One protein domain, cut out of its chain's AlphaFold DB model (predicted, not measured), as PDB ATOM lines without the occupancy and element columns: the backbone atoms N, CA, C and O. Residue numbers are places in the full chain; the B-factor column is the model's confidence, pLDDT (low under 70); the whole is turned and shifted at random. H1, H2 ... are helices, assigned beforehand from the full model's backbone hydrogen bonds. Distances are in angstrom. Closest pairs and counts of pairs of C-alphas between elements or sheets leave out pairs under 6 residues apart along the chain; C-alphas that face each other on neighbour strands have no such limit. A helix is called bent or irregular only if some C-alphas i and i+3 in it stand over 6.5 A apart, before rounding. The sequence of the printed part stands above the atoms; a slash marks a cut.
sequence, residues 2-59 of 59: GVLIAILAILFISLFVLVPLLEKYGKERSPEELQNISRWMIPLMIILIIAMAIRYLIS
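This is residues 2 to 59 of the 59 residues of an uncharacterized protein of Gammaproteobacteria bacterium (UniProt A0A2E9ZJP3). Two long helices, H1 and H2, make the two sides of a broad, open U, flat and hollow between them, and a tight link of five residues, 26 to 30, takes the chain round the corner from one to the other. H1 leads into the corner with a kink on its way, and H2 folds back from it, nearly straight but for a shallow bend; the two arms stay clear of each other. The printed part has 58 residues with two named helices, H1 then H2, and no named strand; the class is all helix. The whole is extended, with a radius of gyration of the C-alphas of 17.3 A and spans of 45 by 42 by 12 A.

H1, residues 2 to 25, begins with C-alpha 2 at (49.448, 50.091, 34.605) and is 33.3 A long from first to last C-alpha. It has a kink of 29 degrees near residue 17. It is neither bent nor irregular, but only just: C-alphas 17 and 20 are 6.1 A apart. H2, residues 31 to 58, was assigned as one helix by its hydrogen bonds but is bent: C-alphas 39 and 42 are 6.5 A apart. Its arm H2a, residues 31 to 39, is 12.1 A long and begins with C-alpha 31 at (85.125, 38.834, 49.802). Its arm H2b, residues 42 to 58, is 24.5 A long and ends with C-alpha 58 at (46.389, 28.448, 58.338).

H1 and H2a are apart. H1 and H2b are apart. The lines of H2a and H2b stand at a shallow tilt of 23 degrees. In H2a and H2b every O i to N i+4 pair is within hydrogen-bond range; in H1 18 of 20 are.

The C-alphas of Lys 24 and Ile 58, the two farthest apart, are 45.7 A apart. Residues 2 to 59 stand free. The printed part has no cut. Its mean pLDDT is 93.7, and no printed residue is under 70.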
ATOM      1  N   GLY A   2      48.861  48.906  33.944       92.44
ATOM      2  CA  GLY A   2      49.448  50.091  34.605       92.44
ATOM      3  C   GLY A   2      50.414  49.795  35.764       92.44
ATOM      4  O   GLY A   2      51.503  50.351  35.802       92.44
ATOM      5  N   VAL A   3      50.071  48.856  36.656       95.25
ATOM      6  CA  VAL A   3      50.938  48.469  37.791       95.25
ATOM      7  C   VAL A   3      52.256  47.842  37.326       95.25
ATOM      8  O   VAL A   3      53.310  48.165  37.855       95.25
ATOM      9  N   LEU A   4      52.213  46.978  36.308       96.19
ATOM     10  CA  LEU A   4      53.409  46.321  35.775       96.19
ATOM     11  C   LEU A   4      54.367  47.344  35.148       96.19
ATOM     12  O   LEU A   4      55.562  47.313  35.417       96.19
ATOM     13  N   ILE A   5      53.827  48.294  34.381       96.75
ATOM     14  CA  ILE A   5      54.604  49.397  33.802       96.75
ATOM     15  C   ILE A   5      55.202  50.276  34.910       96.75
ATOM     16  O   ILE A   5      56.366  50.654  34.819       96.75
ATOM     17  N   ALA A   6      54.449  50.552  35.979       96.44
ATOM     18  CA  ALA A   6      54.944  51.322  37.116       96.44
ATOM     19  C   ALA A   6      56.091  50.608  37.854       96.44
ATOM     20  O   ALA A   6      57.104  51.240  38.146       96.44
ATOM     21  N   ILE A   7      55.974  49.297  38.104       96.81
ATOM     22  CA  ILE A   7      57.051  48.498  38.712       96.81
ATOM     23  C   ILE A   7      58.305  48.563  37.841       96.81
ATOM     24  O   ILE A   7      59.384  48.855  38.349       96.81
ATOM     25  N   LEU A   8      58.169  48.348  36.532       97.06
ATOM     26  CA  LEU A   8      59.303  48.404  35.610       97.06
ATOM     27  C   LEU A   8      59.954  49.790  35.582       97.06
ATOM     28  O   LEU A   8      61.177  49.881  35.632       97.06
ATOM     29  N   ALA A   9      59.161  50.862  35.563       97.00
ATOM     30  CA  ALA A   9      59.677  52.226  35.601       97.00
ATOM     31  C   ALA A   9      60.441  52.519  36.904       97.00
ATOM     32  O   ALA A   9      61.536  53.075  36.856       97.00
ATOM     33  N   ILE A  10      59.906  52.104  38.058       97.25
ATOM     34  CA  ILE A  10      60.565  52.278  39.361       97.25
ATOM     35  C   ILE A  10      61.868  51.483  39.414       97.25
ATOM     36  O   ILE A  10      62.892  52.028  39.822       97.25
ATOM     37  N   LEU A  11      61.856  50.224  38.969       96.38
ATOM     38  CA  LEU A  11      63.064  49.404  38.901       96.38
ATOM     39  C   LEU A  11      64.114  50.057  37.998       96.38
ATOM     40  O   LEU A  11      65.277  50.142  38.386       96.38
ATOM     41  N   PHE A  12      63.712  50.593  36.848       97.12
ATOM     42  CA  PHE A  12      64.631  51.257  35.929       97.12
ATOM     43  C   PHE A  12      65.242  52.522  36.542       97.12
ATOM     44  O   PHE A  12      66.461  52.663  36.567       97.12
ATOM     45  N   ILE A  13      64.417  53.401  37.119       97.62
ATOM     46  CA  ILE A  13      64.881  54.612  37.818       97.62
ATOM     47  C   ILE A  13      65.801  54.247  38.987       97.62
ATOM     48  O   ILE A  13      66.805  54.923  39.212       97.62
ATOM     49  N   SER A  14      65.500  53.162  39.707       96.44
ATOM     50  CA  SER A  14      66.325  52.709  40.824       96.44
ATOM     51  C   SER A  14      67.755  52.397  40.388       96.44
ATOM     52  O   SER A  14      68.673  52.711  41.129       96.44
ATOM     53  N   LEU A  15      67.982  51.896  39.171       95.25
ATOM     54  CA  LEU A  15      69.341  51.678  38.676       95.25
ATOM     55  C   LEU A  15      70.101  53.004  38.553       95.25
ATOM     56  O   LEU A  15      71.220  53.110  39.037       95.25
ATOM     57  N   PHE A  16      69.484  54.046  37.998       96.31
ATOM     58  CA  PHE A  16      70.153  55.343  37.821       96.31
ATOM     59  C   PHE A  16      70.353  56.120  39.119       96.31
ATOM     60  O   PHE A  16      71.267  56.932  39.193       96.31
ATOM     61  N   VAL A  17      69.509  55.910  40.129       95.94
ATOM     62  CA  VAL A  17      69.623  56.613  41.414       95.94
ATOM     63  C   VAL A  17      70.491  55.829  42.394       95.94
ATOM     64  O   VAL A  17      71.362  56.396  43.049       95.94
ATOM     65  N   LEU A  18      70.262  54.522  42.503       94.69
ATOM     66  CA  LEU A  18      70.875  53.680  43.523       94.69
ATOM     67  C   LEU A  18      72.317  53.312  43.165       94.69
ATOM     68  O   LEU A  18      73.148  53.287  44.065       94.69
ATOM     69  N   VAL A  19      72.643  53.095  41.885       93.56
ATOM     70  CA  VAL A  19      74.026  52.808  41.455       93.56
ATOM     71  C   VAL A  19      74.994  53.936  41.836       93.56
ATOM     72  O   VAL A  19      75.904  53.658  42.613       93.56
ATOM     73  N   PRO A  20      74.802  55.208  41.430       94.62
ATOM     74  CA  PRO A  20      75.744  56.266  41.802       94.62
ATOM     75  C   PRO A  20      75.743  56.549  43.308       94.62
ATOM     76  O   PRO A  20      76.754  56.977  43.863       94.62
ATOM     77  N   LEU A  21      74.624  56.304  44.001       95.19
ATOM     78  CA  LEU A  21      74.566  56.417  45.456       95.19
ATOM     79  C   LEU A  21      75.448  55.355  46.129       95.19
ATOM     80  O   LEU A  21      76.183  55.674  47.061       95.19
ATOM     81  N   LEU A  22      75.391  54.110  45.655       92.31
ATOM     82  CA  LEU A  22      76.213  53.012  46.156       92.31
ATOM     83  C   LEU A  22      77.684  53.177  45.767       92.31
ATOM     84  O   LEU A  22      78.545  52.860  46.573       92.31
ATOM     85  N   GLU A  23      77.992  53.727  44.598       89.19
ATOM     86  CA  GLU A  23      79.377  54.054  44.237       89.19
ATOM     87  C   GLU A  23      79.947  55.168  45.125       89.19
ATOM     88  O   GLU A  23      81.097  55.104  45.549       89.19
ATOM     89  N   LYS A  24      79.140  56.188  45.446       92.44
ATOM     90  CA  LYS A  24      79.592  57.347  46.229       92.44
ATOM     91  C   LYS A  24      79.635  57.100  47.740       92.44
ATOM     92  O   LYS A  24      80.482  57.669  48.424       92.44
ATOM     93  N   TYR A  25      78.690  56.326  48.269       92.44
ATOM     94  CA  TYR A  25      78.498  56.141  49.713       92.44
ATOM     95  C   TYR A  25      78.568  54.678  50.157       92.44
ATOM     96  O   TYR A  25      78.514  54.396  51.356       92.44
ATOM     97  N   GLY A  26      78.650  53.736  49.221       83.19
ATOM     98  CA  GLY A  26      78.761  52.323  49.535       83.19
ATOM     99  C   GLY A  26      80.109  52.015  50.168       83.19
ATOM    100  O   GLY A  26      81.156  52.511  49.762       83.19
ATOM    101  N   LYS A  27      80.074  51.166  51.191       83.75
ATOM    102  CA  LYS A  27      81.283  50.593  51.765       83.75
ATOM    103  C   LYS A  27      81.697  49.404  50.907       83.75
ATOM    104  O   LYS A  27      80.943  48.433  50.837       83.75
ATOM    105  N   GLU A  28      82.884  49.462  50.308       81.19
ATOM    106  CA  GLU A  28      83.502  48.281  49.707       81.19
ATOM    107  C   GLU A  28      83.637  47.196  50.778       81.19
ATOM    108  O   GLU A  28      84.137  47.437  51.881       81.19
ATOM    109  N   ARG A  29      83.111  46.009  50.481       84.56
ATOM    110  CA  ARG A  29      83.150  44.859  51.382       84.56
ATOM    111  C   ARG A  29      84.172  43.870  50.869       84.56
ATOM    112  O   ARG A  29      84.196  43.584  49.671       84.56
ATOM    113  N   SER A  30      84.982  43.325  51.770       90.19
ATOM    114  CA  SER A  30      85.909  42.263  51.386       90.19
ATOM    115  C   SER A  30      85.135  41.000  50.966       90.19
ATOM    116  O   SER A  30      83.998  40.788  51.410       90.19
ATOM    117  N   PRO A  31      85.734  40.118  50.146       87.81
ATOM    118  CA  PRO A  31      85.125  38.834  49.802       87.81
ATOM    119  C   PRO A  31      84.725  38.008  51.036       87.81
ATOM    120  O   PRO A  31      83.696  37.339  51.029       87.81
ATOM    121  N   GLU A  32      85.497  38.107  52.120       90.56
ATOM    122  CA  GLU A  32      85.244  37.431  53.397       90.56
ATOM    123  C   GLU A  32      84.010  37.999  54.116       90.56
ATOM    124  O   GLU A  32      83.167  37.246  54.610       90.56
ATOM    125  N   GLU A  33      83.852  39.328  54.146       89.94
ATOM    126  CA  GLU A  33      82.653  39.974  54.696       89.94
ATOM    127  C   GLU A  33      81.401  39.591  53.894       89.94
ATOM    128  O   GLU A  33      80.363  39.265  54.477       89.94
ATOM    129  N   LEU A  34      81.502  39.580  52.561       90.38
ATOM    130  CA  LEU A  34      80.409  39.174  51.674       90.38
ATOM    131  C   LEU A  34      80.042  37.700  51.857       90.38
ATOM    132  O   LEU A  34      78.855  37.365  51.886       90.38
ATOM    133  N   GLN A  35      81.029  36.821  52.026       91.56
ATOM    134  CA  GLN A  35      80.802  35.406  52.307       91.56
ATOM    135  C   GLN A  35      80.091  35.206  53.651       91.56
ATOM    136  O   GLN A  35      79.141  34.422  53.733       91.56
ATOM    137  N   ASN A  36      80.494  35.946  54.687       92.50
ATOM    138  CA  ASN A  36      79.854  35.893  56.001       92.50
ATOM    139  C   ASN A  36      78.386  36.334  55.949       92.50
ATOM    140  O   ASN A  36      77.535  35.687  56.560       92.50
ATOM    141  N   ILE A  37      78.073  37.385  55.185       90.06
ATOM    142  CA  ILE A  37      76.689  37.829  54.957       90.06
ATOM    143  C   ILE A  37      75.915  36.768  54.158       90.06
ATOM    144  O   ILE A  37      74.823  36.358  54.555       90.06
ATOM    145  N   SER A  38      76.498  36.275  53.065       91.50
ATOM    146  CA  SER A  38      75.846  35.321  52.156       91.50
ATOM    147  C   SER A  38      75.540  33.981  52.829       91.50
ATOM    148  O   SER A  38      74.549  33.334  52.494       91.50
ATOM    149  N   ARG A  39      76.336  33.571  53.824       94.12
ATOM    150  CA  ARG A  39      76.120  32.335  54.590       94.12
ATOM    151  C   ARG A  39      74.766  32.300  55.306       94.12
ATOM    152  O   ARG A  39      74.191  31.224  55.455       94.12
ATOM    153  N   TRP A  40      74.242  33.455  55.716       95.38
ATOM    154  CA  TRP A  40      72.938  33.559  56.381       95.38
ATOM    155  C   TRP A  40      71.755  33.549  55.417       95.38
ATOM    156  O   TRP A  40      70.634  33.270  55.839       95.38
ATOM    157  N   MET A  41      71.990  33.781  54.126       94.75
ATOM    158  CA  MET A  41      70.934  33.804  53.115       94.75
ATOM    159  C   MET A  41      70.173  32.473  53.062       94.75
ATOM    160  O   MET A  41      68.949  32.473  53.109       94.75
ATOM    161  N   ILE A  42      70.884  31.339  53.020       94.81
ATOM    162  CA  ILE A  42      70.269  30.004  52.926       94.81
ATOM    163  C   ILE A  42      69.375  29.705  54.150       94.81
ATOM    164  O   ILE A  42      68.193  29.423  53.947       94.81
ATOM    165  N   PRO A  43      69.859  29.808  55.410       96.56
ATOM    166  CA  PRO A  43      69.011  29.613  56.585       96.56
ATOM    167  C   PRO A  43      67.791  30.534  56.617       96.56
ATOM    168  O   PRO A  43      66.679  30.077  56.874       96.56
ATOM    169  N   LEU A  44      67.984  31.826  56.330       96.94
ATOM    170  CA  LEU A  44      66.895  32.799  56.353       96.94
ATOM    171  C   LEU A  44      65.847  32.496  55.280       96.94
ATOM    172  O   LEU A  44      64.657  32.568  55.576       96.94
ATOM    173  N   MET A  45      66.259  32.088  54.075       97.25
ATOM    174  CA  MET A  45      65.330  31.645  53.031       97.25
ATOM    175  C   MET A  45      64.506  30.439  53.480       97.25
ATOM    176  O   MET A  45      63.295  30.439  53.292       97.25
ATOM    177  N   ILE A  46      65.131  29.435  54.103       97.81
ATOM    178  CA  ILE A  46      64.420  28.250  54.610       97.81
ATOM    179  C   ILE A  46      63.358  28.662  55.635       97.81
ATOM    180  O   ILE A  46      62.208  28.240  55.528       97.81
ATOM    181  N   ILE A  47      63.716  29.532  56.585       98.06
ATOM    182  CA  ILE A  47      62.776  30.064  57.583       98.06
ATOM    183  C   ILE A  47      61.602  30.770  56.895       98.06
ATOM    184  O   ILE A  47      60.448  30.539  57.251       98.06
ATOM    185  N   LEU A  48      61.884  31.596  55.886       97.56
ATOM    186  CA  LEU A  48      60.875  32.355  55.149       97.56
ATOM    187  C   LEU A  48      59.920  31.435  54.376       97.56
ATOM    188  O   LEU A  48      58.709  31.641  54.409       97.56
ATOM    189  N   ILE A  49      60.446  30.389  53.735       97.88
ATOM    190  CA  ILE A  49      59.646  29.378  53.031       97.88
ATOM    191  C   ILE A  49      58.730  28.641  54.010       97.88
ATOM    192  O   ILE A  49      57.538  28.507  53.740       97.88
ATOM    193  N   ILE A  50      59.252  28.214  55.163       97.75
ATOM    194  CA  ILE A  50      58.451  27.551  56.201       97.75
ATOM    195  C   ILE A  50      57.362  28.496  56.719       97.75
ATOM    196  O   ILE A  50      56.203  28.099  56.811       97.75
ATOM    197  N   ALA A  51      57.700  29.755  57.007       97.50
ATOM    198  CA  ALA A  51      56.734  30.750  57.464       97.50
ATOM    199  C   ALA A  51      55.618  30.983  56.430       97.50
ATOM    200  O   ALA A  51      54.444  31.059  56.794       97.50
ATOM    201  N   MET A  52      55.963  31.048  55.140       96.94
ATOM    202  CA  MET A  52      54.980  31.149  54.059       96.94
ATOM    203  C   MET A  52      54.112  29.894  53.941       96.94
ATOM    204  O   MET A  52      52.907  30.025  53.742       96.94
ATOM    205  N   ALA A  53      54.685  28.698  54.101       97.19
ATOM    206  CA  ALA A  53      53.935  27.445  54.085       97.19
ATOM    207  C   ALA A  53      52.940  27.369  55.252       97.19
ATOM    208  O   ALA A  53      51.774  27.052  55.044       97.19
ATOM    209  N   ILE A  54      53.370  27.733  56.465       97.75
ATOM    210  CA  ILE A  54      52.492  27.815  57.639       97.75
ATOM    211  C   ILE A  54      51.366  28.816  57.390       97.75
ATOM    212  O   ILE A  54      50.207  28.485  57.616       97.75
ATOM    213  N   ARG A  55      51.694  30.019  56.893       96.56
ATOM    214  CA  ARG A  55      50.687  31.028  56.548       96.56
ATOM    215  C   ARG A  55      49.657  30.440  55.588       96.56
ATOM    216  O   ARG A  55      48.486  30.459  55.917       96.56
ATOM    217  N   TYR A  56      50.099  29.857  54.477       96.31
ATOM    218  CA  TYR A  56      49.221  29.257  53.470       96.31
ATOM    219  C   TYR A  56      48.332  28.119  54.004       96.31
ATOM    220  O   TYR A  56      47.237  27.919  53.501       96.31
ATOM    221  N   LEU A  57      48.793  27.349  54.996       96.38
ATOM    222  CA  LEU A  57      48.003  26.260  55.584       96.38
ATOM    223  C   LEU A  57      46.991  26.743  56.636       96.38
ATOM    224  O   LEU A  57      46.014  26.042  56.894       96.38
ATOM    225  N   ILE A  58      47.241  27.890  57.274       95.06
ATOM    226  CA  ILE A  58      46.389  28.448  58.338       95.06
ATOM    227  C   ILE A  58      45.388  29.484  57.793       95.06
ATOM    228  O   ILE A  58      44.319  29.647  58.381       95.06
ATOM    229  N   SER A  59      45.724  30.192  56.709       72.94
ATOM    230  CA  SER A  59      44.877  31.202  56.049       72.94
ATOM    231  C   SER A  59      44.317  30.706  54.727       72.94
ATOM    232  O   SER A  59      43.121  30.950  54.470       72.94
TER     233      SER A  59